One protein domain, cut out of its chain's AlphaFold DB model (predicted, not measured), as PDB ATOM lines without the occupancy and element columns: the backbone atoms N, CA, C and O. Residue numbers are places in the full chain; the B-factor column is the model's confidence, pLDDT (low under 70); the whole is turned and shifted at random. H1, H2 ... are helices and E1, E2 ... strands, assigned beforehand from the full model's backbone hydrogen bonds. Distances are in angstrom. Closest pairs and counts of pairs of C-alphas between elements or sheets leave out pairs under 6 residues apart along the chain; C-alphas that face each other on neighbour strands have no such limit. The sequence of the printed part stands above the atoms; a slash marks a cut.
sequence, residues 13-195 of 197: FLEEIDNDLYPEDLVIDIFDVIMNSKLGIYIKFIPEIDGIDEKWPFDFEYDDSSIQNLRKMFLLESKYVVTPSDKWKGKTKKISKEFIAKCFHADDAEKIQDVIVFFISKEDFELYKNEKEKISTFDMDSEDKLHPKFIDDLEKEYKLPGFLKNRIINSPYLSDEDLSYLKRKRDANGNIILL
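AT A GLANCE: This is residues 13 to 195 of the 197 residues of an uncharacterized protein of Chryseobacterium sp. ON_d1 (UniProt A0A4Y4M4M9). A strongly twisted five-stranded sheet forms the core, with H3 and H5 packed over one face and H1 over the other. H4 makes a corner with H5 beyond the sheet, H2 follows edge strand E4, and H6 with the small hairpin E6 and E7 forms a head off one side. The printed part has 183 residues with six named helices and seven named strands, in the order E1 E2 H1 E3 E4 H2 E5 H3 H4 H5 H6 E6 E7, and its class is mixed, helices and strands. The large sheet runs E1 E2 E3 E5 E4 and is mixed; the whole is compact, with a radius of gyration of the C-alphas of 16.8 A and spans of 45 by 42 by 31 A.

IN THESE COORDINATES: The large sheet holds E1, residues 31 to 36, 15.2 A long from C-alpha 31 at (-6.343, -38.648, 4.194); E2, 41 to 45; E3, 80 to 84; E5, 115 to 120, 16.1 A; and E4, 92 to 95. The helices are H1, 67 to 77, 15.3 A; H2, 97 to 103; H3, 122 to 137, 23.5 A; H4, 148 to 157, 15.0 A; H5, 159 to 169, 14.6 A; and H6, 176 to 181. E6 is 184 to 186 and E7 is 192 to 194, with C-alpha 194 at (-4.243, -11.791, -2.057).

HOW THE PARTS SIT: E1 and E2 form an antiparallel hairpin, with N 33 and O 43 2.9 A apart. E2 and E3 are parallel, with N 82 and O 44 at 2.8 A; E2, H1 and E3 make a strand-helix-strand unit, two parallel neighbour strands with a helix between, its crossover right-handed. E3 and E5 are parallel, with N 118 and O 81 at 2.8 A, and E5 and E4 antiparallel, with N 117 and O 93 at 2.8 A. H1 is on the sheet at a height of 10.5 A. H3, at 9.6 A, and H5, at 7.9 A, lie on the opposite face. H3 and H5 touch, about perpendicular at 76 degrees, the closest C-alphas being those of Tyr 128 and Leu 160, 5.5 A. H4 touches H5 only at the corner, Glu 155 to Gly 162, 5.4 A between C-alphas. H1 and H2 are close but not clearly touching, with C-alphas of Leu 76 and Ile 100 6.3 A apart. H6 only grazes the large sheet with residues 178 to 181. In the hairpin E6 and E7, N 193 and O 185 are 2.8 A apart. Every O i to N i+4 pair is within hydrogen-bond range in H1, H2, H3 and H6, against 4 of 6 in H4 and 6 of 7 in H5.

THE WHOLE: The C-alphas farthest apart, of Ser 65 and Ala 188, are 47.9 A apart. The printed part has no cut; the links E2 to H1 and H2 to E5 are long. Mean pLDDT of the printed part is 79.5, and it is under 70 at residues 13 to 28, 36 to 40, 62, 64 and 136 to 153.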
ATOM      1  N   PHE A  13     -12.067 -30.402   5.746       49.78
ATOM      2  CA  PHE A  13     -11.535 -31.763   5.771       49.78
ATOM      3  C   PHE A  13     -12.603 -32.694   5.198       49.78
ATOM      4  O   PHE A  13     -13.768 -32.577   5.567       49.78
ATOM      5  N   LEU A  14     -12.237 -33.575   4.262       41.91
ATOM      6  CA  LEU A  14     -13.110 -34.703   3.933       41.91
ATOM      7  C   LEU A  14     -13.006 -35.718   5.074       41.91
ATOM      8  O   LEU A  14     -11.889 -36.082   5.473       41.91
ATOM      9  N   GLU A  15     -14.163 -36.163   5.568       45.78
ATOM     10  CA  GLU A  15     -14.315 -37.532   6.071       45.78
ATOM     11  C   GLU A  15     -13.865 -38.487   4.964       45.78
ATOM     12  O   GLU A  15     -14.132 -38.209   3.803       45.78
ATOM     13  N   GLU A  16     -13.129 -39.536   5.323       43.31
ATOM     14  CA  GLU A  16     -12.597 -40.620   4.479       43.31
ATOM     15  C   GLU A  16     -13.419 -40.889   3.196       43.31
ATOM     16  O   GLU A  16     -14.313 -41.730   3.176       43.31
ATOM     17  N   ILE A  17     -13.149 -40.159   2.105       40.03
ATOM     18  CA  ILE A  17     -13.801 -40.408   0.814       40.03
ATOM     19  C   ILE A  17     -12.966 -41.448   0.062       40.03
ATOM     20  O   ILE A  17     -11.772 -41.233  -0.145       40.03
ATOM     21  N   ASP A  18     -13.653 -42.525  -0.342       43.12
ATOM     22  CA  ASP A  18     -13.244 -43.702  -1.136       43.12
ATOM     23  C   ASP A  18     -12.959 -45.036  -0.408       43.12
ATOM     24  O   ASP A  18     -12.382 -45.945  -1.006       43.12
ATOM     25  N   ASN A  19     -13.490 -45.260   0.804       45.59
ATOM     26  CA  ASN A  19     -13.551 -46.624   1.380       45.59
ATOM     27  C   ASN A  19     -14.449 -47.602   0.574       45.59
ATOM     28  O   ASN A  19     -14.427 -48.804   0.824       45.59
ATOM     29  N   ASP A  20     -15.217 -47.127  -0.419       46.31
ATOM     30  CA  ASP A  20     -16.091 -47.980  -1.248       46.31
ATOM     31  C   ASP A  20     -15.354 -48.701  -2.399       46.31
ATOM     32  O   ASP A  20     -15.912 -49.619  -3.005       46.31
ATOM     33  N   LEU A  21     -14.113 -48.306  -2.720       51.94
ATOM     34  CA  LEU A  21     -13.343 -48.851  -3.854       51.94
ATOM     35  C   LEU A  21     -12.205 -49.788  -3.434       51.94
ATOM     36  O   LEU A  21     -11.854 -50.688  -4.200       51.94
ATOM     37  N   TYR A  22     -11.660 -49.618  -2.227       53.22
ATOM     38  CA  TYR A  22     -10.534 -50.404  -1.721       53.22
ATOM     39  C   TYR A  22     -10.796 -50.855  -0.276       53.22
ATOM     40  O   TYR A  22     -11.321 -50.073   0.510       53.22
ATOM     41  N   PRO A  23     -10.429 -52.097   0.096       55.59
ATOM     42  CA  PRO A  23     -10.475 -52.564   1.479       55.59
ATOM     43  C   PRO A  23      -9.823 -51.573   2.463       55.59
ATOM     44  O   PRO A  23      -8.742 -51.053   2.184       55.59
ATOM     45  N   GLU A  24     -10.452 -51.327   3.621       58.38
ATOM     46  CA  GLU A  24      -9.969 -50.381   4.650       58.38
ATOM     47  C   GLU A  24      -8.513 -50.649   5.074       58.38
ATOM     48  O   GLU A  24      -7.759 -49.720   5.361       58.38
ATOM     49  N   ASP A  25      -8.082 -51.916   5.066       56.03
ATOM     50  CA  ASP A  25      -6.717 -52.325   5.407       56.03
ATOM     51  C   ASP A  25      -5.668 -51.880   4.379       56.03
ATOM     52  O   ASP A  25      -4.472 -51.820   4.685       56.03
ATOM     53  N   LEU A  26      -6.106 -51.521   3.172       53.97
ATOM     54  CA  LEU A  26      -5.244 -51.130   2.069       53.97
ATOM     55  C   LEU A  26      -5.050 -49.613   1.917       53.97
ATOM     56  O   LEU A  26      -4.043 -49.183   1.348       53.97
ATOM     57  N   VAL A  27      -5.955 -48.809   2.476       61.09
ATOM     58  CA  VAL A  27      -5.916 -47.331   2.441       61.09
ATOM     59  C   VAL A  27      -5.591 -46.695   3.794       61.09
ATOM     60  O   VAL A  27      -5.682 -45.475   3.940       61.09
ATOM     61  N   ILE A  28      -5.152 -47.508   4.765       69.19
ATOM     62  CA  ILE A  28      -4.819 -47.080   6.129       69.19
ATOM     63  C   ILE A  28      -3.974 -45.800   6.111       69.19
ATOM     64  O   ILE A  28      -2.889 -45.750   5.516       69.19
ATOM     65  N   ASP A  29      -4.472 -44.800   6.839       73.88
ATOM     66  CA  ASP A  29      -3.831 -43.516   7.130       73.88
ATOM     67  C   ASP A  29      -3.636 -42.575   5.935       73.88
ATOM     68  O   ASP A  29      -2.932 -41.565   6.052       73.88
ATOM     69  N   ILE A  30      -4.267 -42.860   4.793       83.31
ATOM     70  CA  ILE A  30      -4.393 -41.889   3.705       83.31
ATOM     71  C   ILE A  30      -5.538 -40.937   4.042       83.31
ATOM     72  O   ILE A  30      -6.642 -41.362   4.367       83.31
ATOM     73  N   PHE A  31      -5.297 -39.632   3.946       81.00
ATOM     74  CA  PHE A  31      -6.343 -38.648   4.194       81.00
ATOM     75  C   PHE A  31      -6.203 -37.415   3.320       81.00
ATOM     76  O   PHE A  31      -5.103 -37.007   2.961       81.00
ATOM     77  N   ASP A  32      -7.326 -36.758   3.047       78.81
ATOM     78  CA  ASP A  32      -7.333 -35.507   2.302       78.81
ATOM     79  C   ASP A  32      -7.569 -34.301   3.210       78.81
ATOM     80  O   ASP A  32      -8.338 -34.331   4.182       78.81
ATOM     81  N   VAL A  33      -6.913 -33.205   2.839       78.12
ATOM     82  CA  VAL A  33      -7.247 -31.857   3.282       78.12
ATOM     83  C   VAL A  33      -7.766 -31.081   2.078       78.12
ATOM     84  O   VAL A  33      -7.039 -30.857   1.109       78.12
ATOM     85  N   ILE A  34      -9.021 -30.645   2.129       74.94
ATOM     86  CA  ILE A  34      -9.639 -29.858   1.065       74.94
ATOM     87  C   ILE A  34      -9.428 -28.372   1.338       74.94
ATOM     88  O   ILE A  34      -9.973 -27.802   2.277       74.94
ATOM     89  N   MET A  35      -8.733 -27.676   0.455       70.38
ATOM     90  CA  MET A  35      -8.648 -26.217   0.550       70.38
ATOM     91  C   MET A  35      -9.824 -25.519  -0.154       70.38
ATOM     92  O   MET A  35     -10.179 -24.383   0.152       70.38
ATOM     93  N   ASN A  36     -10.466 -26.177  -1.123       66.50
ATOM     94  CA  ASN A  36     -11.700 -25.675  -1.727       66.50
ATOM     95  C   ASN A  36     -12.511 -26.813  -2.365       66.50
ATOM     96  O   ASN A  36     -12.169 -27.279  -3.450       66.50
ATOM     97  N   SER A  37     -13.595 -27.239  -1.711       60.19
ATOM     98  CA  SER A  37     -14.418 -28.377  -2.152       60.19
ATOM     99  C   SER A  37     -15.212 -28.115  -3.426       60.19
ATOM    100  O   SER A  37     -15.452 -29.034  -4.199       60.19
ATOM    101  N   LYS A  38     -15.583 -26.859  -3.698       59.06
ATOM    102  CA  LYS A  38     -16.319 -26.500  -4.922       59.06
ATOM    103  C   LYS A  38     -15.454 -26.559  -6.176       59.06
ATOM    104  O   LYS A  38     -15.994 -26.621  -7.274       59.06
ATOM    105  N   LEU A  39     -14.139 -26.447  -6.007       59.84
ATOM    106  CA  LEU A  39     -13.178 -26.226  -7.090       59.84
ATOM    107  C   LEU A  39     -12.080 -27.296  -7.105       59.84
ATOM    108  O   LEU A  39     -11.109 -27.177  -7.839       59.84
ATOM    109  N   GLY A  40     -12.249 -28.342  -6.297       64.56
ATOM    110  CA  GLY A  40     -11.450 -29.554  -6.357       64.56
ATOM    111  C   GLY A  40     -10.006 -29.427  -5.866       64.56
ATOM    112  O   GLY A  40      -9.141 -30.168  -6.329       64.56
ATOM    113  N   ILE A  41      -9.704 -28.488  -4.959       74.75
ATOM    114  CA  ILE A  41      -8.339 -28.347  -4.429       74.75
ATOM    115  C   ILE A  41      -8.172 -29.262  -3.218       74.75
ATOM    116  O   ILE A  41      -8.489 -28.871  -2.090       74.75
ATOM    117  N   TYR A  42      -7.645 -30.457  -3.471       80.94
ATOM    118  CA  TYR A  42      -7.359 -31.484  -2.471       80.94
ATOM    119  C   TYR A  42      -5.852 -31.668  -2.309       80.94
ATOM    120  O   TYR A  42      -5.111 -31.752  -3.291       80.94
ATOM    121  N   ILE A  43      -5.405 -31.725  -1.058       87.44
ATOM    122  CA  ILE A  43      -4.052 -32.121  -0.686       87.44
ATOM    123  C   ILE A  43      -4.142 -33.511  -0.071       87.44
ATOM    124  O   ILE A  43      -4.696 -33.650   1.022       87.44
ATOM    125  N   LYS A  44      -3.580 -34.509  -0.753       90.00
ATOM    126  CA  LYS A  44      -3.592 -35.892  -0.279       90.00
ATOM    127  C   LYS A  44      -2.383 -36.165   0.600       90.00
ATOM    128  O   LYS A  44      -1.246 -35.966   0.182       90.00
ATOM    129  N   PHE A  45      -2.620 -36.615   1.819       92.25
ATOM    130  CA  PHE A  45      -1.596 -37.088   2.736       92.25
ATOM    131  C   PHE A  45      -1.512 -38.599   2.602       92.25
ATOM    132  O   PHE A  45      -2.491 -39.302   2.825       92.25
ATOM    133  N   ILE A  46      -0.343 -39.082   2.198       92.31
ATOM    134  CA  ILE A  46      -0.075 -40.499   1.973       92.31
ATOM    135  C   ILE A  46       1.054 -40.907   2.917       92.31
ATOM    136  O   ILE A  46       2.076 -40.210   2.940       92.31
ATOM    137  N   PRO A  47       0.918 -42.011   3.676       91.31
ATOM    138  CA  PRO A  47       1.991 -42.495   4.537       91.31
ATOM    139  C   PRO A  47       3.249 -42.868   3.744       91.31
ATOM    140  O   PRO A  47       3.303 -42.737   2.522       91.31
ATOM    141  N   GLU A  48       4.283 -43.331   4.443       92.50
ATOM    142  CA  GLU A  48       5.566 -43.666   3.821       92.50
ATOM    143  C   GLU A  48       5.411 -44.648   2.649       92.50
ATOM    144  O   GLU A  48       4.693 -45.653   2.742       92.50
ATOM    145  N   ILE A  49       6.104 -44.322   1.555       91.56
ATOM    146  CA  ILE A  49       6.140 -45.104   0.321       91.56
ATOM    147  C   ILE A  49       7.532 -45.696   0.144       91.56
ATOM    148  O   ILE A  49       8.526 -44.971   0.012       91.56
ATOM    149  N   ASP A  50       7.579 -47.017   0.049       87.81
ATOM    150  CA  ASP A  50       8.815 -47.763  -0.138       87.81
ATOM    151  C   ASP A  50       9.456 -47.436  -1.497       87.81
ATOM    152  O   ASP A  50       8.794 -47.399  -2.544       87.81
ATOM    153  N   GLY A  51      10.775 -47.231  -1.500       84.81
ATOM    154  CA  GLY A  51      11.552 -46.966  -2.712       84.81
ATOM    155  C   GLY A  51      11.780 -45.483  -3.028       84.81
ATOM    156  O   GLY A  51      12.633 -45.180  -3.866       84.81
ATOM    157  N   ILE A  52      11.050 -44.550  -2.395       90.00
ATOM    158  CA  ILE A  52      11.185 -43.097  -2.650       90.00
ATOM    159  C   ILE A  52      12.564 -42.563  -2.239       90.00
ATOM    160  O   ILE A  52      13.115 -41.649  -2.874       90.00
ATOM    161  N   ASP A  53      13.122 -43.102  -1.159       90.44
ATOM    162  CA  ASP A  53      14.407 -42.656  -0.638       90.44
ATOM    163  C   ASP A  53      15.561 -43.223  -1.466       90.44
ATOM    164  O   ASP A  53      16.572 -42.545  -1.665       90.44
ATOM    165  N   GLU A  54      15.402 -44.416  -2.024       91.62
ATOM    166  CA  GLU A  54      16.380 -45.107  -2.858       91.62
ATOM    167  C   GLU A  54      16.424 -44.528  -4.274       91.62
ATOM    168  O   GLU A  54      17.511 -44.286  -4.809       91.62
ATOM    169  N   LYS A  55      15.255 -44.270  -4.876       89.50
ATOM    170  CA  LYS A  55      15.126 -43.851  -6.274       89.50
ATOM    171  C   LYS A  55      14.014 -42.819  -6.448       89.50
ATOM    172  O   LYS A  55      12.895 -42.992  -5.980       89.50
ATOM    173  N   TRP A  56      14.317 -41.747  -7.182       88.94
ATOM    174  CA  TRP A  56      13.331 -40.725  -7.529       88.94
ATOM    175  C   TRP A  56      13.290 -40.431  -9.040       88.94
ATOM    176  O   TRP A  56      14.315 -40.000  -9.577       88.94
ATOM    177  N   PRO A  57      12.121 -40.550  -9.703       85.81
ATOM    178  CA  PRO A  57      10.915 -41.206  -9.189       85.81
ATOM    179  C   PRO A  57      11.169 -42.706  -8.937       85.81
ATOM    180  O   PRO A  57      12.125 -43.277  -9.465       85.81
ATOM    181  N   PHE A  58      10.351 -43.309  -8.079       87.06
ATOM    182  CA  PHE A  58      10.401 -44.734  -7.743       87.06
ATOM    183  C   PHE A  58      10.091 -45.612  -8.967       87.06
ATOM    184  O   PHE A  58       9.576 -45.129  -9.973       87.06
ATOM    185  N   ASP A  59      10.385 -46.910  -8.883       84.31
ATOM    186  CA  ASP A  59       9.871 -47.875  -9.858       84.31
ATOM    187  C   ASP A  59       8.425 -48.249  -9.515       84.31
ATOM    188  O   ASP A  59       8.091 -48.507  -8.350       84.31
ATOM    189  N   PHE A  60       7.573 -48.241 -10.539       81.75
ATOM    190  CA  PHE A  60       6.164 -48.589 -10.427       81.75
ATOM    191  C   PHE A  60       5.695 -49.347 -11.660       81.75
ATOM    192  O   PHE A  60       5.896 -48.908 -12.794       81.75
ATOM    193  N   GLU A  61       5.044 -50.463 -11.383       76.38
ATOM    194  CA  GLU A  61       4.236 -51.251 -12.298       76.38
ATOM    195  C   GLU A  61       2.869 -51.379 -11.621       76.38
ATOM    196  O   GLU A  61       2.807 -51.533 -10.399       76.38
ATOM    197  N   TYR A  62       1.791 -51.208 -12.386       69.00
ATOM    198  CA  TYR A  62       0.444 -51.181 -11.825       69.00
ATOM    199  C   TYR A  62       0.094 -52.549 -11.220       69.00
ATOM    200  O   TYR A  62      -0.014 -53.539 -11.941       69.00
ATOM    201  N   ASP A  63      -0.072 -52.587  -9.899       71.94
ATOM    202  CA  ASP A  63      -0.422 -53.778  -9.123       71.94
ATOM    203  C   ASP A  63      -1.113 -53.345  -7.823       71.94
ATOM    204  O   ASP A  63      -0.458 -52.884  -6.899       71.94
ATOM    205  N   ASP A  64      -2.428 -53.482  -7.721       69.19
ATOM    206  CA  ASP A  64      -3.226 -53.051  -6.562       69.19
ATOM    207  C   ASP A  64      -3.253 -54.065  -5.403       69.19
ATOM    208  O   ASP A  64      -3.944 -53.858  -4.406       69.19
ATOM    209  N   SER A  65      -2.462 -55.140  -5.478       74.62
ATOM    210  CA  SER A  65      -2.471 -56.215  -4.476       74.62
ATOM    211  C   SER A  65      -1.752 -55.886  -3.162       74.62
ATOM    212  O   SER A  65      -1.805 -56.677  -2.218       74.62
ATOM    213  N   SER A  66      -1.068 -54.738  -3.072       83.31
ATOM    214  CA  SER A  66      -0.329 -54.335  -1.873       83.31
ATOM    215  C   SER A  66      -0.575 -52.884  -1.466       83.31
ATOM    216  O   SER A  66      -0.702 -51.991  -2.305       83.31
ATOM    217  N   ILE A  67      -0.525 -52.636  -0.152       83.06
ATOM    218  CA  ILE A  67      -0.618 -51.296   0.455       83.06
ATOM    219  C   ILE A  67       0.370 -50.322  -0.204       83.06
ATOM    220  O   ILE A  67       0.034 -49.179  -0.502       83.06
ATOM    221  N   GLN A  68       1.605 -50.762  -0.450       88.06
ATOM    222  CA  GLN A  68       2.656 -49.901  -0.995       88.06
ATOM    223  C   GLN A  68       2.395 -49.499  -2.442       88.06
ATOM    224  O   GLN A  68       2.623 -48.349  -2.819       88.06
ATOM    225  N   ASN A  69       1.884 -50.417  -3.257       83.88
ATOM    226  CA  ASN A  69       1.530 -50.077  -4.625       83.88
ATOM    227  C   ASN A  69       0.286 -49.192  -4.685       83.88
ATOM    228  O   ASN A  69       0.264 -48.263  -5.489       83.88
ATOM    229  N   LEU A  70      -0.689 -49.392  -3.796       82.81
ATOM    230  CA  LEU A  70      -1.834 -48.490  -3.687       82.81
ATOM    231  C   LEU A  70      -1.404 -47.085  -3.272       82.81
ATOM    232  O   LEU A  70      -1.792 -46.116  -3.916       82.81
ATOM    233  N   ARG A  71      -0.512 -46.941  -2.288       87.06
ATOM    234  CA  ARG A  71       0.054 -45.628  -1.933       87.06
ATOM    235  C   ARG A  71       0.766 -44.960  -3.113       87.06
ATOM    236  O   ARG A  71       0.610 -43.756  -3.313       87.06
ATOM    237  N   LYS A  72       1.520 -45.723  -3.916       89.62
ATOM    238  CA  LYS A  72       2.134 -45.218  -5.159       89.62
ATOM    239  C   LYS A  72       1.075 -44.795  -6.177       89.62
ATOM    240  O   LYS A  72       1.213 -43.725  -6.758       89.62
ATOM    241  N   MET A  73       0.020 -45.584  -6.360       86.19
ATOM    242  CA  MET A  73      -1.097 -45.271  -7.254       86.19
ATOM    243  C   MET A  73      -1.807 -43.978  -6.826       86.19
ATOM    244  O   MET A  73      -1.847 -43.032  -7.609       86.19
ATOM    245  N   PHE A  74      -2.226 -43.866  -5.559       86.19
ATOM    246  CA  PHE A  74      -2.824 -42.644  -5.009       86.19
ATOM    247  C   PHE A  74      -1.912 -41.428  -5.161       86.19
ATOM    248  O   PHE A  74      -2.392 -40.319  -5.405       86.19
ATOM    249  N   LEU A  75      -0.595 -41.618  -5.023       91.06
ATOM    250  CA  LEU A  75       0.366 -40.551  -5.267       91.06
ATOM    251  C   LEU A  75       0.307 -40.094  -6.727       91.06
ATOM    252  O   LEU A  75       0.247 -38.893  -6.969       91.06
ATOM    253  N   LEU A  76       0.331 -41.023  -7.687       89.94
ATOM    254  CA  LEU A  76       0.385 -40.718  -9.121       89.94
ATOM    255  C   LEU A  76      -0.928 -40.145  -9.680       89.94
ATOM    256  O   LEU A  76      -0.892 -39.429 -10.678       89.94
ATOM    257  N   GLU A  77      -2.064 -40.423  -9.041       86.56
ATOM    258  CA  GLU A  77      -3.384 -39.900  -9.431       86.56
ATOM    259  C   GLU A  77      -3.695 -38.517  -8.831       86.56
ATOM    260  O   GLU A  77      -4.623 -37.827  -9.258       86.56
ATOM    261  N   SER A  78      -2.907 -38.076  -7.850       88.19
ATOM    262  CA  SER A  78      -3.146 -36.832  -7.118       88.19
ATOM    263  C   SER A  78      -2.427 -35.628  -7.730       88.19
ATOM    264  O   SER A  78      -1.316 -35.724  -8.234       88.19
ATOM    265  N   LYS A  79      -3.006 -34.429  -7.608       90.12
ATOM    266  CA  LYS A  79      -2.333 -33.181  -8.026       90.12
ATOM    267  C   LYS A  79      -1.268 -32.729  -7.022       90.12
ATOM    268  O   LYS A  79      -0.153 -32.360  -7.390       90.12
ATOM    269  N   TYR A  80      -1.625 -32.762  -5.740       93.06
ATOM    270  CA  TYR A  80      -0.787 -32.324  -4.631       93.06
ATOM    271  C   TYR A  80      -0.756 -33.399  -3.551       93.06
ATOM    272  O   TYR A  80      -1.801 -33.790  -3.030       93.06
ATOM    273  N   VAL A  81       0.447 -33.842  -3.198       95.06
ATOM    274  CA  VAL A  81       0.669 -34.932  -2.247       95.06
ATOM    275  C   VAL A  81       1.608 -34.486  -1.143       95.06
ATOM    276  O   VAL A  81       2.616 -33.829  -1.400       95.06
ATOM    277  N   VAL A  82       1.314 -34.886   0.086       96.81
ATOM    278  CA  VAL A  82       2.214 -34.799   1.232       96.81
ATOM    279  C   VAL A  82       2.549 -36.217   1.664       96.81
ATOM    280  O   VAL A  82       1.652 -37.019   1.894       96.81
ATOM    281  N   THR A  83       3.834 -36.539   1.771       96.44
ATOM    282  CA  THR A  83       4.268 -37.881   2.186       96.44
ATOM    283  C   THR A  83       5.536 -37.799   3.035       96.44
ATOM    284  O   THR A  83       6.360 -36.895   2.815       96.44
ATOM    285  N   PRO A  84       5.703 -38.664   4.050       96.75
ATOM    286  CA  PRO A  84       6.879 -38.626   4.895       96.75
ATOM    287  C   PRO A  84       8.102 -39.224   4.188       96.75
ATOM    288  O   PRO A  84       8.040 -40.272   3.555       96.75
ATOM    289  N   SER A  85       9.237 -38.544   4.329       95.69
ATOM    290  CA  SER A  85      10.578 -39.021   3.992       95.69
ATOM    291  C   SER A  85      11.573 -38.195   4.796       95.69
ATOM    292  O   SER A  85      11.720 -36.989   4.575       95.69
ATOM    293  N   ASP A  86      12.290 -38.826   5.722       93.44
ATOM    294  CA  ASP A  86      13.294 -38.113   6.518       93.44
ATOM    295  C   ASP A  86      14.487 -37.676   5.650       93.44
ATOM    296  O   ASP A  86      15.092 -36.632   5.906       93.44
ATOM    297  N   LYS A  87      14.776 -38.406   4.561       94.94
ATOM    298  CA  LYS A  87      15.799 -38.036   3.571       94.94
ATOM    299  C   LYS A  87      15.432 -36.773   2.793       94.94
ATOM    300  O   LYS A  87      16.297 -35.933   2.531       94.94
ATOM    301  N   TRP A  88      14.170 -36.644   2.386       95.62
ATOM    302  CA  TRP A  88      13.699 -35.542   1.548       95.62
ATOM    303  C   TRP A  88      12.942 -34.460   2.325       95.62
ATOM    304  O   TRP A  88      12.487 -33.501   1.701       95.62
ATOM    305  N   LYS A  89      12.842 -34.554   3.659       95.00
ATOM    306  CA  LYS A  89      12.123 -33.601   4.519       95.00
ATOM    307  C   LYS A  89      12.380 -32.146   4.114       95.00
ATOM    308  O   LYS A  89      13.517 -31.688   3.984       95.00
ATOM    309  N   GLY A  90      11.298 -31.393   3.925       94.62
ATOM    310  CA  GLY A  90      11.352 -29.978   3.562       94.62
ATOM    311  C   GLY A  90      11.655 -29.716   2.083       94.62
ATOM    312  O   GLY A  90      11.679 -28.555   1.657       94.62
ATOM    313  N   LYS A  91      11.831 -30.751   1.259       95.81
ATOM    314  CA  LYS A  91      11.898 -30.624  -0.201       95.81
ATOM    315  C   LYS A  91      10.510 -30.750  -0.821       95.81
ATOM    316  O   LYS A  91       9.600 -31.347  -0.253       95.81
ATOM    317  N   THR A  92      10.377 -30.165  -2.001       96.31
ATOM    318  CA  THR A  92       9.239 -30.379  -2.892       96.31
ATOM    319  C   THR A  92       9.793 -30.946  -4.184       96.31
ATOM    320  O   THR A  92      10.811 -30.457  -4.683       96.31
ATOM    321  N   LYS A  93       9.167 -31.996  -4.705       95.44
ATOM    322  CA  LYS A  93       9.554 -32.610  -5.971       95.44
ATOM    323  C   LYS A  93       8.349 -32.745  -6.883       95.44
ATOM    324  O   LYS A  93       7.214 -32.777  -6.427       95.44
ATOM    325  N   LYS A  94       8.632 -32.830  -8.176       95.38
ATOM    326  CA  LYS A  94       7.639 -33.036  -9.220       95.38
ATOM    327  C   LYS A  94       7.804 -34.433  -9.802       95.38
ATOM    328  O   LYS A  94       8.935 -34.819 -10.109       95.38
ATOM    329  N   ILE A  95       6.702 -35.154  -9.961       95.12
ATOM    330  CA  ILE A  95       6.624 -36.302 -10.864       95.12
ATOM    331  C   ILE A  95       5.967 -35.798 -12.140       95.12
ATOM    332  O   ILE A  95       4.900 -35.190 -12.087       95.12
ATOM    333  N   SER A  96       6.653 -35.964 -13.269       94.19
ATOM    334  CA  SER A  96       6.153 -35.423 -14.524       94.19
ATOM    335  C   SER A  96       5.032 -36.282 -15.096       94.19
ATOM    336  O   SER A  96       5.024 -37.507 -14.934       94.19
ATOM    337  N   LYS A  97       4.116 -35.645 -15.820       92.94
ATOM    338  CA  LYS A  97       3.034 -36.305 -16.549       92.94
ATOM    339  C   LYS A  97       3.521 -37.394 -17.503       92.94
ATOM    340  O   LYS A  97       2.836 -38.393 -17.663       92.94
ATOM    341  N   GLU A  98       4.716 -37.269 -18.086       93.31
ATOM    342  CA  GLU A  98       5.283 -38.301 -18.967       93.31
ATOM    343  C   GLU A  98       5.659 -39.566 -18.192       93.31
ATOM    344  O   GLU A  98       5.477 -40.678 -18.689       93.31
ATOM    345  N   PHE A  99       6.172 -39.413 -16.968       91.81
ATOM    346  CA  PHE A  99       6.434 -40.552 -16.094       91.81
ATOM    347  C   PHE A  99       5.123 -41.238 -15.700       91.81
ATOM    348  O   PHE A  99       5.014 -42.455 -15.816       91.81
ATOM    349  N   ILE A 100       4.118 -40.455 -15.302       91.12
ATOM    350  CA  ILE A 100       2.797 -40.961 -14.908       91.12
ATOM    351  C   ILE A 100       2.127 -41.684 -16.088       91.12
ATOM    352  O   ILE A 100       1.663 -42.812 -15.938       91.12
ATOM    353  N   ALA A 101       2.160 -41.092 -17.285       89.94
ATOM    354  CA  ALA A 101       1.641 -41.703 -18.505       89.94
ATOM    355  C   ALA A 101       2.301 -43.055 -18.794       89.94
ATOM    356  O   ALA A 101       1.616 -44.021 -19.122       89.94
ATOM    357  N   LYS A 102       3.626 -43.149 -18.614       88.81
ATOM    358  CA  LYS A 102       4.359 -44.409 -18.769       88.81
ATOM    359  C   LYS A 102       3.918 -45.458 -17.744       88.81
ATOM    360  O   LYS A 102       3.755 -46.613 -18.121       88.81
ATOM    361  N   CYS A 103       3.742 -45.067 -16.484       86.62
ATOM    362  CA  CYS A 103       3.303 -45.952 -15.403       86.62
ATOM    363  C   CYS A 103       1.919 -46.564 -15.650       86.62
ATOM    364  O   CYS A 103       1.718 -47.734 -15.347       86.62
ATOM    365  N   PHE A 104       0.991 -45.794 -16.223       84.75
ATOM    366  CA  PHE A 104      -0.378 -46.245 -16.505       84.75
ATOM    367  C   PHE A 104      -0.602 -46.706 -17.950       84.75
ATOM    368  O   PHE A 104      -1.741 -46.944 -18.342       84.75
ATOM    369  N   HIS A 105       0.458 -46.810 -18.759       85.88
ATOM    370  CA  HIS A 105       0.359 -47.112 -20.192       85.88
ATOM    371  C   HIS A 105      -0.650 -46.213 -20.933       85.88
ATOM    372  O   HIS A 105      -1.366 -46.662 -21.824       85.88
ATOM    373  N   ALA A 106      -0.721 -44.938 -20.547       83.81
ATOM    374  CA  ALA A 106      -1.644 -43.984 -21.136       83.81
ATOM    375  C   ALA A 106      -1.096 -43.449 -22.468       83.81
ATOM    376  O   ALA A 106       0.021 -42.931 -22.527       83.81
ATOM    377  N   ASP A 107      -1.915 -43.519 -23.518       78.94
ATOM    378  CA  ASP A 107      -1.544 -43.078 -24.870       78.94
ATOM    379  C   ASP A 107      -1.409 -41.549 -25.000       78.94
ATOM    380  O   ASP A 107      -0.756 -41.053 -25.916       78.94
ATOM    381  N   ASP A 108      -2.029 -40.793 -24.089       80.25
ATOM    382  CA  ASP A 108      -2.116 -39.334 -24.151       80.25
ATOM    383  C   ASP A 108      -1.692 -38.686 -22.829       80.25
ATOM    384  O   ASP A 108      -2.498 -38.424 -21.931       80.25
ATOM    385  N   ALA A 109      -0.395 -38.397 -22.729       80.25
ATOM    386  CA  ALA A 109       0.187 -37.711 -21.583       80.25
ATOM    387  C   ALA A 109      -0.309 -36.261 -21.425       80.25
ATOM    388  O   ALA A 109      -0.099 -35.673 -20.367       80.25
ATOM    389  N   GLU A 110      -0.947 -35.649 -22.432       79.44
ATOM    390  CA  GLU A 110      -1.420 -34.260 -22.330       79.44
ATOM    391  C   GLU A 110      -2.639 -34.117 -21.421       79.44
ATOM    392  O   GLU A 110      -2.837 -33.053 -20.834       79.44
ATOM    393  N   LYS A 111      -3.412 -35.194 -21.252       78.69
ATOM    394  CA  LYS A 111      -4.533 -35.255 -20.303       78.69
ATOM    395  C   LYS A 111      -4.095 -35.492 -18.857       78.69
ATOM    396  O   LYS A 111      -4.922 -35.402 -17.954       78.69
ATOM    397  N   ILE A 112      -2.819 -35.801 -18.638       85.62
ATOM    398  CA  ILE A 112      -2.256 -36.091 -17.323       85.62
ATOM    399  C   ILE A 112      -1.572 -34.832 -16.787       85.62
ATOM    400  O   ILE A 112      -0.836 -34.142 -17.495       85.62
ATOM    401  N   GLN A 113      -1.818 -34.530 -15.516       87.19
ATOM    402  CA  GLN A 113      -1.158 -33.434 -14.814       87.19
ATOM    403  C   GLN A 113       0.105 -33.919 -14.099       87.19
ATOM    404  O   GLN A 113       0.204 -35.076 -13.699       87.19
ATOM    405  N   ASP A 114       1.068 -33.017 -13.918       93.19
ATOM    406  CA  ASP A 114       2.201 -33.277 -13.034       93.19
ATOM    407  C   ASP A 114       1.711 -33.440 -11.583       93.19
ATOM    408  O   ASP A 114       0.835 -32.696 -11.134       93.19
ATOM    409  N   VAL A 115       2.340 -34.342 -10.827       94.50
ATOM    410  CA  VAL A 115       2.116 -34.477  -9.378       94.50
ATOM    411  C   VAL A 115       3.172 -33.669  -8.636       94.50
ATOM    412  O   VAL A 115       4.379 -33.822  -8.870       94.50
ATOM    413  N   ILE A 116       2.740 -32.841  -7.688       96.50
ATOM    414  CA  ILE A 116       3.626 -32.104  -6.787       96.50
ATOM    415  C   ILE A 116       3.655 -32.794  -5.424       96.50
ATOM    416  O   ILE A 116       2.641 -32.874  -4.738       96.50
ATOM    417  N   VAL A 117       4.840 -33.239  -5.009       97.31
ATOM    418  CA  VAL A 117       5.053 -33.987  -3.767       97.31
ATOM    419  C   VAL A 117       5.825 -33.137  -2.761       97.31
ATOM    420  O   VAL A 117       6.966 -32.734  -3.008       97.31
ATOM    421  N   PHE A 118       5.206 -32.870  -1.616       97.50
ATOM    422  CA  PHE A 118       5.773 -32.163  -0.474       97.50
ATOM    423  C   PHE A 118       6.242 -33.174   0.575       97.50
ATOM    424  O   PHE A 118       5.436 -33.870   1.186       97.50
ATOM    425  N   PHE A 119       7.549 -33.227   0.819       97.56
ATOM    426  CA  PHE A 119       8.119 -34.150   1.796       97.56
ATOM    427  C   PHE A 119       8.183 -33.545   3.196       97.56
ATOM    428  O   PHE A 119       8.670 -32.420   3.380       97.56
ATOM    429  N   ILE A 120       7.751 -34.322   4.185       97.88
ATOM    430  CA  ILE A 120       7.805 -34.002   5.623       97.88
ATOM    431  C   ILE A 120       8.524 -35.126   6.391       97.88
ATOM    432  O   ILE A 120       8.836 -36.148   5.790       97.88
ATOM    433  N   SER A 121       8.847 -34.963   7.683       97.12
ATOM    434  CA  SER A 121       9.318 -36.130   8.459       97.12
ATOM    435  C   SER A 121       8.168 -37.073   8.768       97.12
ATOM    436  O   SER A 121       7.008 -36.658   8.798       97.12
ATOM    437  N   LYS A 122       8.515 -38.310   9.128       95.56
ATOM    438  CA  LYS A 122       7.566 -39.264   9.724       95.56
ATOM    439  C   LYS A 122       6.872 -38.678  10.958       95.56
ATOM    440  O   LYS A 122       5.658 -38.752  11.074       95.56
ATOM    441  N   GLU A 123       7.630 -37.999  11.821       96.25
ATOM    442  CA  GLU A 123       7.087 -37.311  13.004       96.25
ATOM    443  C   GLU A 123       6.049 -36.235  12.648       96.25
ATOM    444  O   GLU A 123       5.005 -36.149  13.291       96.25
ATOM    445  N   ASP A 124       6.314 -35.420  11.618       96.94
ATOM    446  CA  ASP A 124       5.382 -34.365  11.209       96.94
ATOM    447  C   ASP A 124       4.112 -34.986  10.601       96.94
ATOM    448  O   ASP A 124       3.022 -34.463  10.811       96.94
ATOM    449  N   PHE A 125       4.230 -36.120   9.898       95.06
ATOM    450  CA  PHE A 125       3.083 -36.842   9.345       95.06
ATOM    451  C   PHE A 125       2.155 -37.374  10.443       95.06
ATOM    452  O   PHE A 125       0.961 -37.078  10.420       95.06
ATOM    453  N   GLU A 126       2.701 -38.075  11.441       93.81
ATOM    454  CA  GLU A 126       1.925 -38.566  12.590       93.81
ATOM    455  C   GLU A 126       1.276 -37.421  13.371       93.81
ATOM    456  O   GLU A 126       0.123 -37.511  13.799       93.81
ATOM    457  N   LEU A 127       1.989 -36.304  13.538       94.44
ATOM    458  CA  LEU A 127       1.415 -35.115  14.152       94.44
ATOM    459  C   LEU A 127       0.210 -34.611  13.349       94.44
ATOM    460  O   LEU A 127      -0.856 -34.415  13.922       94.44
ATOM    461  N   TYR A 128       0.349 -34.428  12.036       91.31
ATOM    462  CA  TYR A 128      -0.725 -33.900  11.191       91.31
ATOM    463  C   TYR A 128      -1.933 -34.826  11.106       91.31
ATOM    464  O   TYR A 128      -3.061 -34.335  11.086       91.31
ATOM    465  N   LYS A 129      -1.715 -36.143  11.124       87.19
ATOM    466  CA  LYS A 129      -2.783 -37.138  11.244       87.19
ATOM    467  C   LYS A 129      -3.602 -36.914  12.523       87.19
ATOM    468  O   LYS A 129      -4.812 -36.721  12.455       87.19
ATOM    469  N   ASN A 130      -2.932 -36.815  13.672       86.69
ATOM    470  CA  ASN A 130      -3.587 -36.549  14.959       86.69
ATOM    471  C   ASN A 130      -4.274 -35.172  15.014       86.69
ATOM    472  O   ASN A 130      -5.304 -35.000  15.666       86.69
ATOM    473  N   GLU A 131      -3.685 -34.153  14.386       86.31
ATOM    474  CA  GLU A 131      -4.281 -32.817  14.321       86.31
ATOM    475  C   GLU A 131      -5.523 -32.792  13.425       86.31
ATOM    476  O   GLU A 131      -6.502 -32.154  13.803       86.31
ATOM    477  N   LYS A 132      -5.533 -33.518  12.295       79.00
ATOM    478  CA  LYS A 132      -6.719 -33.655  11.431       79.00
ATOM    479  C   LYS A 132      -7.914 -34.161  12.231       79.00
ATOM    480  O   LYS A 132      -8.972 -33.549  12.150       79.00
ATOM    481  N   GLU A 133      -7.754 -35.239  12.994       73.19
ATOM    482  CA  GLU A 133      -8.847 -35.820  13.789       73.19
ATOM    483  C   GLU A 133      -9.435 -34.792  14.763       73.19
ATOM    484  O   GLU A 133     -10.650 -34.602  14.827       73.19
ATOM    485  N   LYS A 134      -8.568 -34.047  15.459       72.69
ATOM    486  CA  LYS A 134      -8.990 -32.993  16.389       72.69
ATOM    487  C   LYS A 134      -9.710 -31.870  15.661       72.69
ATOM    488  O   LYS A 134     -10.806 -31.510  16.070       72.69
ATOM    489  N   ILE A 135      -9.144 -31.347  14.575       70.25
ATOM    490  CA  ILE A 135      -9.749 -30.252  13.807       70.25
ATOM    491  C   ILE A 135     -11.099 -30.680  13.212       70.25
ATOM    492  O   ILE A 135     -12.058 -29.919  13.292       70.25
ATOM    493  N   SER A 136     -11.206 -31.910  12.698       60.78
ATOM    494  CA  SER A 136     -12.447 -32.467  12.143       60.78
ATOM    495  C   SER A 136     -13.583 -32.496  13.167       60.78
ATOM    496  O   SER A 136     -14.725 -32.210  12.822       60.78
ATOM    497  N   THR A 137     -13.285 -32.776  14.441       49.34
ATOM    498  CA  THR A 137     -14.307 -32.761  15.505       49.34
ATOM    499  C   THR A 137     -14.835 -31.365  15.857       49.34
ATOM    500  O   THR A 137     -15.874 -31.265  16.504       49.34
ATOM    501  N   PHE A 138     -14.173 -30.285  15.424       49.53
ATOM    502  CA  PHE A 138     -14.637 -28.915  15.667       49.53
ATOM    503  C   PHE A 138     -15.642 -28.393  14.620       49.53
ATOM    504  O   PHE A 138     -16.268 -27.368  14.884       49.53
ATOM    505  N   ASP A 139     -15.824 -29.053  13.466       52.16
ATOM    506  CA  ASP A 139     -16.400 -28.425  12.256       52.16
ATOM    507  C   ASP A 139     -17.767 -28.991  11.796       52.16
ATOM    508  O   ASP A 139     -18.032 -29.095  10.601       52.16
ATOM    509  N   MET A 140     -18.660 -29.378  12.720       44.94
ATOM    510  CA  MET A 140     -19.899 -30.104  12.358       44.94
ATOM    511  C   MET A 140     -21.214 -29.305  12.287       44.94
ATOM    512  O   MET A 140     -22.180 -29.850  11.766       44.94
ATOM    513  N   ASP A 141     -21.300 -28.047  12.741       42.09
ATOM    514  CA  ASP A 141     -22.625 -27.417  12.963       42.09
ATOM    515  C   ASP A 141     -22.836 -25.997  12.406       42.09
ATOM    516  O   ASP A 141     -23.857 -25.371  12.694       42.09
ATOM    517  N   SER A 142     -21.941 -25.450  11.576       40.97
ATOM    518  CA  SER A 142     -22.177 -24.118  10.994       40.97
ATOM    519  C   SER A 142     -22.042 -24.083   9.479       40.97
ATOM    520  O   SER A 142     -20.980 -24.357   8.930       40.97
ATOM    521  N   GLU A 143     -23.102 -23.615   8.811       39.19
ATOM    522  CA  GLU A 143     -23.158 -23.251   7.383       39.19
ATOM    523  C   GLU A 143     -22.097 -22.207   6.947       39.19
ATOM    524  O   GLU A 143     -21.956 -21.896   5.757       39.19
ATOM    525  N   ASP A 144     -21.297 -21.701   7.883       40.88
ATOM    526  CA  ASP A 144     -20.230 -20.738   7.665       40.88
ATOM    527  C   ASP A 144     -18.876 -21.423   7.505       40.88
ATOM    528  O   ASP A 144     -18.047 -21.495   8.407       40.88
ATOM    529  N   LYS A 145     -18.658 -21.863   6.264       46.50
ATOM    530  CA  LYS A 145     -17.357 -22.015   5.603       46.50
ATOM    531  C   LYS A 145     -16.243 -21.221   6.310       46.50
ATOM    532  O   LYS A 145     -16.127 -20.016   6.095       46.50
ATOM    533  N   LEU A 146     -15.431 -21.912   7.110       48.44
ATOM    534  CA  LEU A 146     -14.041 -21.593   7.466       48.44
ATOM    535  C   LEU A 146     -13.716 -20.093   7.476       48.44
ATOM    536  O   LEU A 146     -13.024 -19.555   6.610       48.44
ATOM    537  N   HIS A 147     -14.260 -19.391   8.468       49.44
ATOM    538  CA  HIS A 147     -14.015 -17.966   8.631       49.44
ATOM    539  C   HIS A 147     -12.505 -17.704   8.866       49.44
ATOM    540  O   HIS A 147     -11.893 -18.395   9.674       49.44
ATOM    541  N   PRO A 148     -11.884 -16.664   8.277       53.44
ATOM    542  CA  PRO A 148     -10.446 -16.353   8.396       53.44
ATOM    543  C   PRO A 148      -9.853 -16.412   9.809       53.44
ATOM    544  O   PRO A 148      -8.735 -16.870  10.019       53.44
ATOM    545  N   LYS A 149     -10.637 -15.957  10.792       57.59
ATOM    546  CA  LYS A 149     -10.265 -15.962  12.210       57.59
ATOM    547  C   LYS A 149     -10.069 -17.382  12.761       57.59
ATOM    548  O   LYS A 149      -9.188 -17.579  13.580       57.59
ATOM    549  N   PHE A 150     -10.848 -18.348  12.278       62.00
ATOM    550  CA  PHE A 150     -10.749 -19.750  12.672       62.00
ATOM    551  C   PHE A 150      -9.383 -20.328  12.310       62.00
ATOM    552  O   PHE A 150      -8.767 -20.988  13.129       62.00
ATOM    553  N   ILE A 151      -8.847 -20.007  11.131       62.81
ATOM    554  CA  ILE A 151      -7.559 -20.558  10.691       62.81
ATOM    555  C   ILE A 151      -6.385 -19.889  11.405       62.81
ATOM    556  O   ILE A 151      -5.463 -20.579  11.825       62.81
ATOM    557  N   ASP A 152      -6.442 -18.572  11.622       66.94
ATOM    558  CA  ASP A 152      -5.449 -17.875  12.450       66.94
ATOM    559  C   ASP A 152      -5.471 -18.365  13.914       66.94
ATOM    560  O   ASP A 152      -4.447 -18.319  14.597       66.94
ATOM    561  N   ASP A 153      -6.626 -18.813  14.412       68.50
ATOM    562  CA  ASP A 153      -6.758 -19.420  15.737       68.50
ATOM    563  C   ASP A 153      -6.246 -20.873  15.735       68.50
ATOM    564  O   ASP A 153      -5.454 -21.230  16.607       68.50
ATOM    565  N   LEU A 154      -6.552 -21.671  14.705       74.56
ATOM    566  CA  LEU A 154      -6.002 -23.019  14.533       74.56
ATOM    567  C   LEU A 154      -4.472 -23.013  14.375       74.56
ATOM    568  O   LEU A 154      -3.813 -23.900  14.902       74.56
ATOM    569  N   GLU A 155      -3.878 -22.012  13.716       79.00
ATOM    570  CA  GLU A 155      -2.413 -21.855  13.605       79.00
ATOM    571  C   GLU A 155      -1.711 -21.646  14.957       79.00
ATOM    572  O   GLU A 155      -0.501 -21.862  15.058       79.00
ATOM    573  N   LYS A 156      -2.437 -21.218  15.997       80.69
ATOM    574  CA  LYS A 156      -1.881 -21.080  17.354       80.69
ATOM    575  C   LYS A 156      -1.835 -22.411  18.093       80.69
ATOM    576  O   LYS A 156      -1.026 -22.560  19.006       80.69
ATOM    577  N   GLU A 157      -2.710 -23.339  17.722       79.81
ATOM    578  CA  GLU A 157      -2.936 -24.595  18.439       79.81
ATOM    579  C   GLU A 157      -2.370 -25.812  17.695       79.81
ATOM    580  O   GLU A 157      -1.955 -26.779  18.332       79.81
ATOM    581  N   TYR A 158      -2.292 -25.740  16.365       86.25
ATOM    582  CA  TYR A 158      -1.953 -26.850  15.480       86.25
ATOM    583  C   TYR A 158      -0.894 -26.448  14.450       86.25
ATOM    584  O   TYR A 158      -0.880 -25.330  13.925       86.25
ATOM    585  N   LYS A 159      -0.004 -27.383  14.108       90.44
ATOM    586  CA  LYS A 159       1.056 -27.165  13.113       90.44
ATOM    587  C   LYS A 159       0.577 -27.349  11.672       90.44
ATOM    588  O   LYS A 159       1.120 -26.694  10.779       90.44
ATOM    589  N   LEU A 160      -0.409 -28.208  11.424       87.38
ATOM    590  CA  LEU A 160      -0.941 -28.539  10.102       87.38
ATOM    591  C   LEU A 160      -1.456 -27.297   9.348       87.38
ATOM    592  O   LEU A 160      -1.006 -27.083   8.221       87.38
ATOM    593  N   PRO A 161      -2.291 -26.410   9.929       83.12
ATOM    594  CA  PRO A 161      -2.712 -25.174   9.257       83.12
ATOM    595  C   PRO A 161      -1.527 -24.296   8.825       83.12
ATOM    596  O   PRO A 161      -1.458 -23.838   7.680       83.12
ATOM    597  N   GLY A 162      -0.540 -24.134   9.713       84.44
ATOM    598  CA  GLY A 162       0.675 -23.372   9.429       84.44
ATOM    599  C   GLY A 162       1.520 -24.004   8.321       84.44
ATOM    600  O   GLY A 162       2.064 -23.296   7.468       84.44
ATOM    601  N   PHE A 163       1.605 -25.335   8.283       91.12
ATOM    602  CA  PHE A 163       2.245 -26.071   7.197       91.12
ATOM    603  C   PHE A 163       1.530 -25.837   5.861       91.12
ATOM    604  O   PHE A 163       2.176 -25.420   4.900       91.12
ATOM    605  N   LEU A 164       0.209 -26.018   5.797       86.56
ATOM    606  CA  LEU A 164      -0.576 -25.833   4.570       86.56
ATOM    607  C   LEU A 164      -0.385 -24.423   3.995       86.56
ATOM    608  O   LEU A 164      -0.071 -24.261   2.814       86.56
ATOM    609  N   LYS A 165      -0.465 -23.393   4.841       82.31
ATOM    610  CA  LYS A 165      -0.215 -22.000   4.451       82.31
ATOM    611  C   LYS A 165       1.193 -21.779   3.911       82.31
ATOM    612  O   LYS A 165       1.365 -21.252   2.812       82.31
ATOM    613  N   ASN A 166       2.202 -22.160   4.688       85.50
ATOM    614  CA  ASN A 166       3.578 -21.757   4.415       85.50
ATOM    615  C   ASN A 166       4.255 -22.629   3.356       85.50
ATOM    616  O   ASN A 166       5.076 -22.131   2.587       85.50
ATOM    617  N   ARG A 167       3.941 -23.926   3.327       90.81
ATOM    618  CA  ARG A 167       4.622 -24.914   2.482       90.81
ATOM    619  C   ARG A 167       3.853 -25.273   1.230       90.81
ATOM    620  O   ARG A 167       4.506 -25.584   0.240       90.81
ATOM    621  N   ILE A 168       2.524 -25.229   1.267       88.38
ATOM    622  CA  ILE A 168       1.689 -25.602   0.125       88.38
ATOM    623  C   ILE A 168       1.186 -24.350  -0.580       88.38
ATOM    624  O   ILE A 168       1.642 -24.069  -1.686       88.38
ATOM    625  N   ILE A 169       0.332 -23.551   0.064       82.75
ATOM    626  CA  ILE A 169      -0.347 -22.408  -0.568       82.75
ATOM    627  C   ILE A 169       0.650 -21.389  -1.112       82.75
ATOM    628  O   ILE A 169       0.521 -20.944  -2.247       82.75
ATOM    629  N   ASN A 170       1.660 -21.043  -0.316       83.31
ATOM    630  CA  ASN A 170       2.698 -20.097  -0.718       83.31
ATOM    631  C   ASN A 170       3.804 -20.737  -1.576       83.31
ATOM    632  O   ASN A 170       4.822 -20.097  -1.843       83.31
ATOM    633  N   SER A 171       3.639 -21.990  -2.010       87.25
ATOM    634  CA  SER A 171       4.626 -22.640  -2.863       87.25
ATOM    635  C   SER A 171       4.539 -22.134  -4.308       87.25
ATOM    636  O   SER A 171       3.455 -21.835  -4.821       87.25
ATOM    637  N   PRO A 172       5.666 -22.123  -5.039       88.12
ATOM    638  CA  PRO A 172       5.660 -21.816  -6.465       88.12
ATOM    639  C   PRO A 172       4.967 -22.900  -7.310       88.12
ATOM    640  O   PRO A 172       4.842 -22.720  -8.515       88.12
ATOM    641  N   TYR A 173       4.520 -24.006  -6.708       89.25
ATOM    642  CA  TYR A 173       3.968 -25.156  -7.417       89.25
ATOM    643  C   TYR A 173       2.442 -25.171  -7.506       89.25
ATOM    644  O   TYR A 173       1.909 -25.956  -8.283       89.25
ATOM    645  N   LEU A 174       1.730 -24.317  -6.761       86.44
ATOM    646  CA  LEU A 174       0.290 -24.177  -6.983       86.44
ATOM    647  C   LEU A 174       0.031 -23.542  -8.347       86.44
ATOM    648  O   LEU A 174       0.634 -22.523  -8.681       86.44
ATOM    649  N   SER A 175      -0.870 -24.106  -9.141       86.12
ATOM    650  CA  SER A 175      -1.230 -23.482 -10.418       86.12
ATOM    651  C   SER A 175      -1.849 -22.093 -10.196       86.12
ATOM    652  O   SER A 175      -2.438 -21.827  -9.147       86.12
ATOM    653  N   ASP A 176      -1.710 -21.182 -11.164       86.69
ATOM    654  CA  ASP A 176      -2.356 -19.861 -11.073       86.69
ATOM    655  C   ASP A 176      -3.885 -19.976 -10.987       86.69
ATOM    656  O   ASP A 176      -4.534 -19.158 -10.337       86.69
ATOM    657  N   GLU A 177      -4.451 -21.023 -11.591       85.88
ATOM    658  CA  GLU A 177      -5.862 -21.374 -11.465       85.88
ATOM    659  C   GLU A 177      -6.230 -21.704 -10.008       85.88
ATOM    660  O   GLU A 177      -7.117 -21.065  -9.441       85.88
ATOM    661  N   ASP A 178      -5.494 -22.614  -9.358       84.88
ATOM    662  CA  ASP A 178      -5.743 -22.961  -7.951       84.88
ATOM    663  C   ASP A 178      -5.525 -21.756  -7.027       84.88
ATOM    664  O   ASP A 178      -6.287 -21.541  -6.084       84.88
ATOM    665  N   LEU A 179      -4.511 -20.925  -7.299       82.56
ATOM    666  CA  LEU A 179      -4.307 -19.681  -6.555       82.56
ATOM    667  C   LEU A 179      -5.506 -18.743  -6.698       82.56
ATOM    668  O   LEU A 179      -5.976 -18.214  -5.689       82.56
ATOM    669  N   SER A 180      -6.032 -18.572  -7.910       82.50
ATOM    670  CA  SER A 180      -7.210 -17.739  -8.171       82.50
ATOM    671  C   SER A 180      -8.424 -18.212  -7.366       82.50
ATOM    672  O   SER A 180      -9.087 -17.410  -6.703       82.50
ATOM    673  N   TYR A 181      -8.655 -19.526  -7.312       78.94
ATOM    674  CA  TYR A 181      -9.708 -20.144  -6.495       78.94
ATOM    675  C   TYR A 181      -9.529 -19.931  -4.989       78.94
ATOM    676  O   TYR A 181     -10.508 -19.874  -4.240       78.94
ATOM    677  N   LEU A 182      -8.290 -19.749  -4.542       75.75
ATOM    678  CA  LEU A 182      -7.949 -19.357  -3.178       75.75
ATOM    679  C   LEU A 182      -7.914 -17.829  -2.985       75.75
ATOM    680  O   LEU A 182      -7.366 -17.359  -1.984       75.75
ATOM    681  N   LYS A 183      -8.473 -17.047  -3.922       81.25
ATOM    682  CA  LYS A 183      -8.427 -15.576  -3.959       81.25
ATOM    683  C   LYS A 183      -7.001 -15.018  -3.863       81.25
ATOM    684  O   LYS A 183      -6.738 -14.038  -3.162       81.25
ATOM    685  N   ARG A 184      -6.057 -15.657  -4.550       82.31
ATOM    686  CA  ARG A 184      -4.632 -15.309  -4.572       82.31
ATOM    687  C   ARG A 184      -4.125 -15.187  -6.006       82.31
ATOM    688  O   ARG A 184      -4.721 -15.697  -6.944       82.31
ATOM    689  N   LYS A 185      -3.001 -14.496  -6.172       87.94
ATOM    690  CA  LYS A 185      -2.242 -14.442  -7.425       87.94
ATOM    691  C   LYS A 185      -0.761 -14.269  -7.146       87.94
ATOM    692  O   LYS A 185      -0.386 -13.805  -6.070       87.94
ATOM    693  N   ARG A 186       0.067 -14.555  -8.143       90.31
ATOM    694  CA  ARG A 186       1.473 -14.147  -8.136       90.31
ATOM    695  C   ARG A 186       1.599 -12.672  -8.518       90.31
ATOM    696  O   ARG A 186       0.930 -12.200  -9.439       90.31
ATOM    697  N   ASP A 187       2.416 -11.929  -7.780       88.88
ATOM    698  CA  ASP A 187       2.843 -10.584  -8.157       88.88
ATOM    699  C   ASP A 187       3.963 -10.637  -9.215       88.88
ATOM    700  O   ASP A 187       4.418 -11.707  -9.620       88.88
ATOM    701  N   ALA A 188       4.425  -9.470  -9.668       87.75
ATOM    702  CA  ALA A 188       5.489  -9.374 -10.671       87.75
ATOM    703  C   ALA A 188       6.833  -9.981 -10.219       87.75
ATOM    704  O   ALA A 188       7.679 -10.279 -11.057       87.75
ATOM    705  N   ASN A 189       7.028 -10.174  -8.911       87.81
ATOM    706  CA  ASN A 189       8.221 -10.779  -8.324       87.81
ATOM    707  C   ASN A 189       8.022 -12.279  -8.024       87.81
ATOM    708  O   ASN A 189       8.895 -12.902  -7.425       87.81
ATOM    709  N   GLY A 190       6.879 -12.859  -8.408       83.88
ATOM    710  CA  GLY A 190       6.527 -14.251  -8.130       83.88
ATOM    711  C   GLY A 190       6.014 -14.507  -6.710       83.88
ATOM    712  O   GLY A 190       5.764 -15.663  -6.366       83.88
ATOM    713  N   ASN A 191       5.818 -13.470  -5.888       86.50
ATOM    714  CA  ASN A 191       5.258 -13.628  -4.546       86.50
ATOM    715  C   ASN A 191       3.755 -13.868  -4.626       86.50
ATOM    716  O   ASN A 191       3.045 -13.195  -5.372       86.50
ATOM    717  N   ILE A 192       3.251 -14.775  -3.797       82.56
ATOM    718  CA  ILE A 192       1.820 -15.054  -3.725       82.56
ATOM    719  C   ILE A 192       1.160 -14.028  -2.803       82.56
ATOM    720  O   ILE A 192       1.474 -13.932  -1.618       82.56
ATOM    721  N   ILE A 193       0.242 -13.250  -3.371       82.75
ATOM    722  CA  ILE A 193      -0.503 -12.184  -2.701       82.75
ATOM    723  C   ILE A 193      -2.006 -12.418  -2.830       82.75
ATOM    724  O   ILE A 193      -2.470 -13.135  -3.714       82.75
ATOM    725  N   LEU A 194      -2.785 -11.772  -1.967       80.31
ATOM    726  CA  LEU A 194      -4.243 -11.791  -2.057       80.31
ATOM    727  C   LEU A 194      -4.722 -10.969  -3.262       80.31
ATOM    728  O   LEU A 194      -4.206  -9.879  -3.541       80.31
ATOM    729  N   LEU A 195      -5.735 -11.482  -3.960       75.38
ATOM    730  CA  LEU A 195      -6.514 -10.695  -4.908       75.38
ATOM    731  C   LEU A 195      -7.297  -9.647  -4.110       75.38
ATOM    732  O   LEU A 195      -7.974  -9.976  -3.139       75.38
TER     733      LEU A 195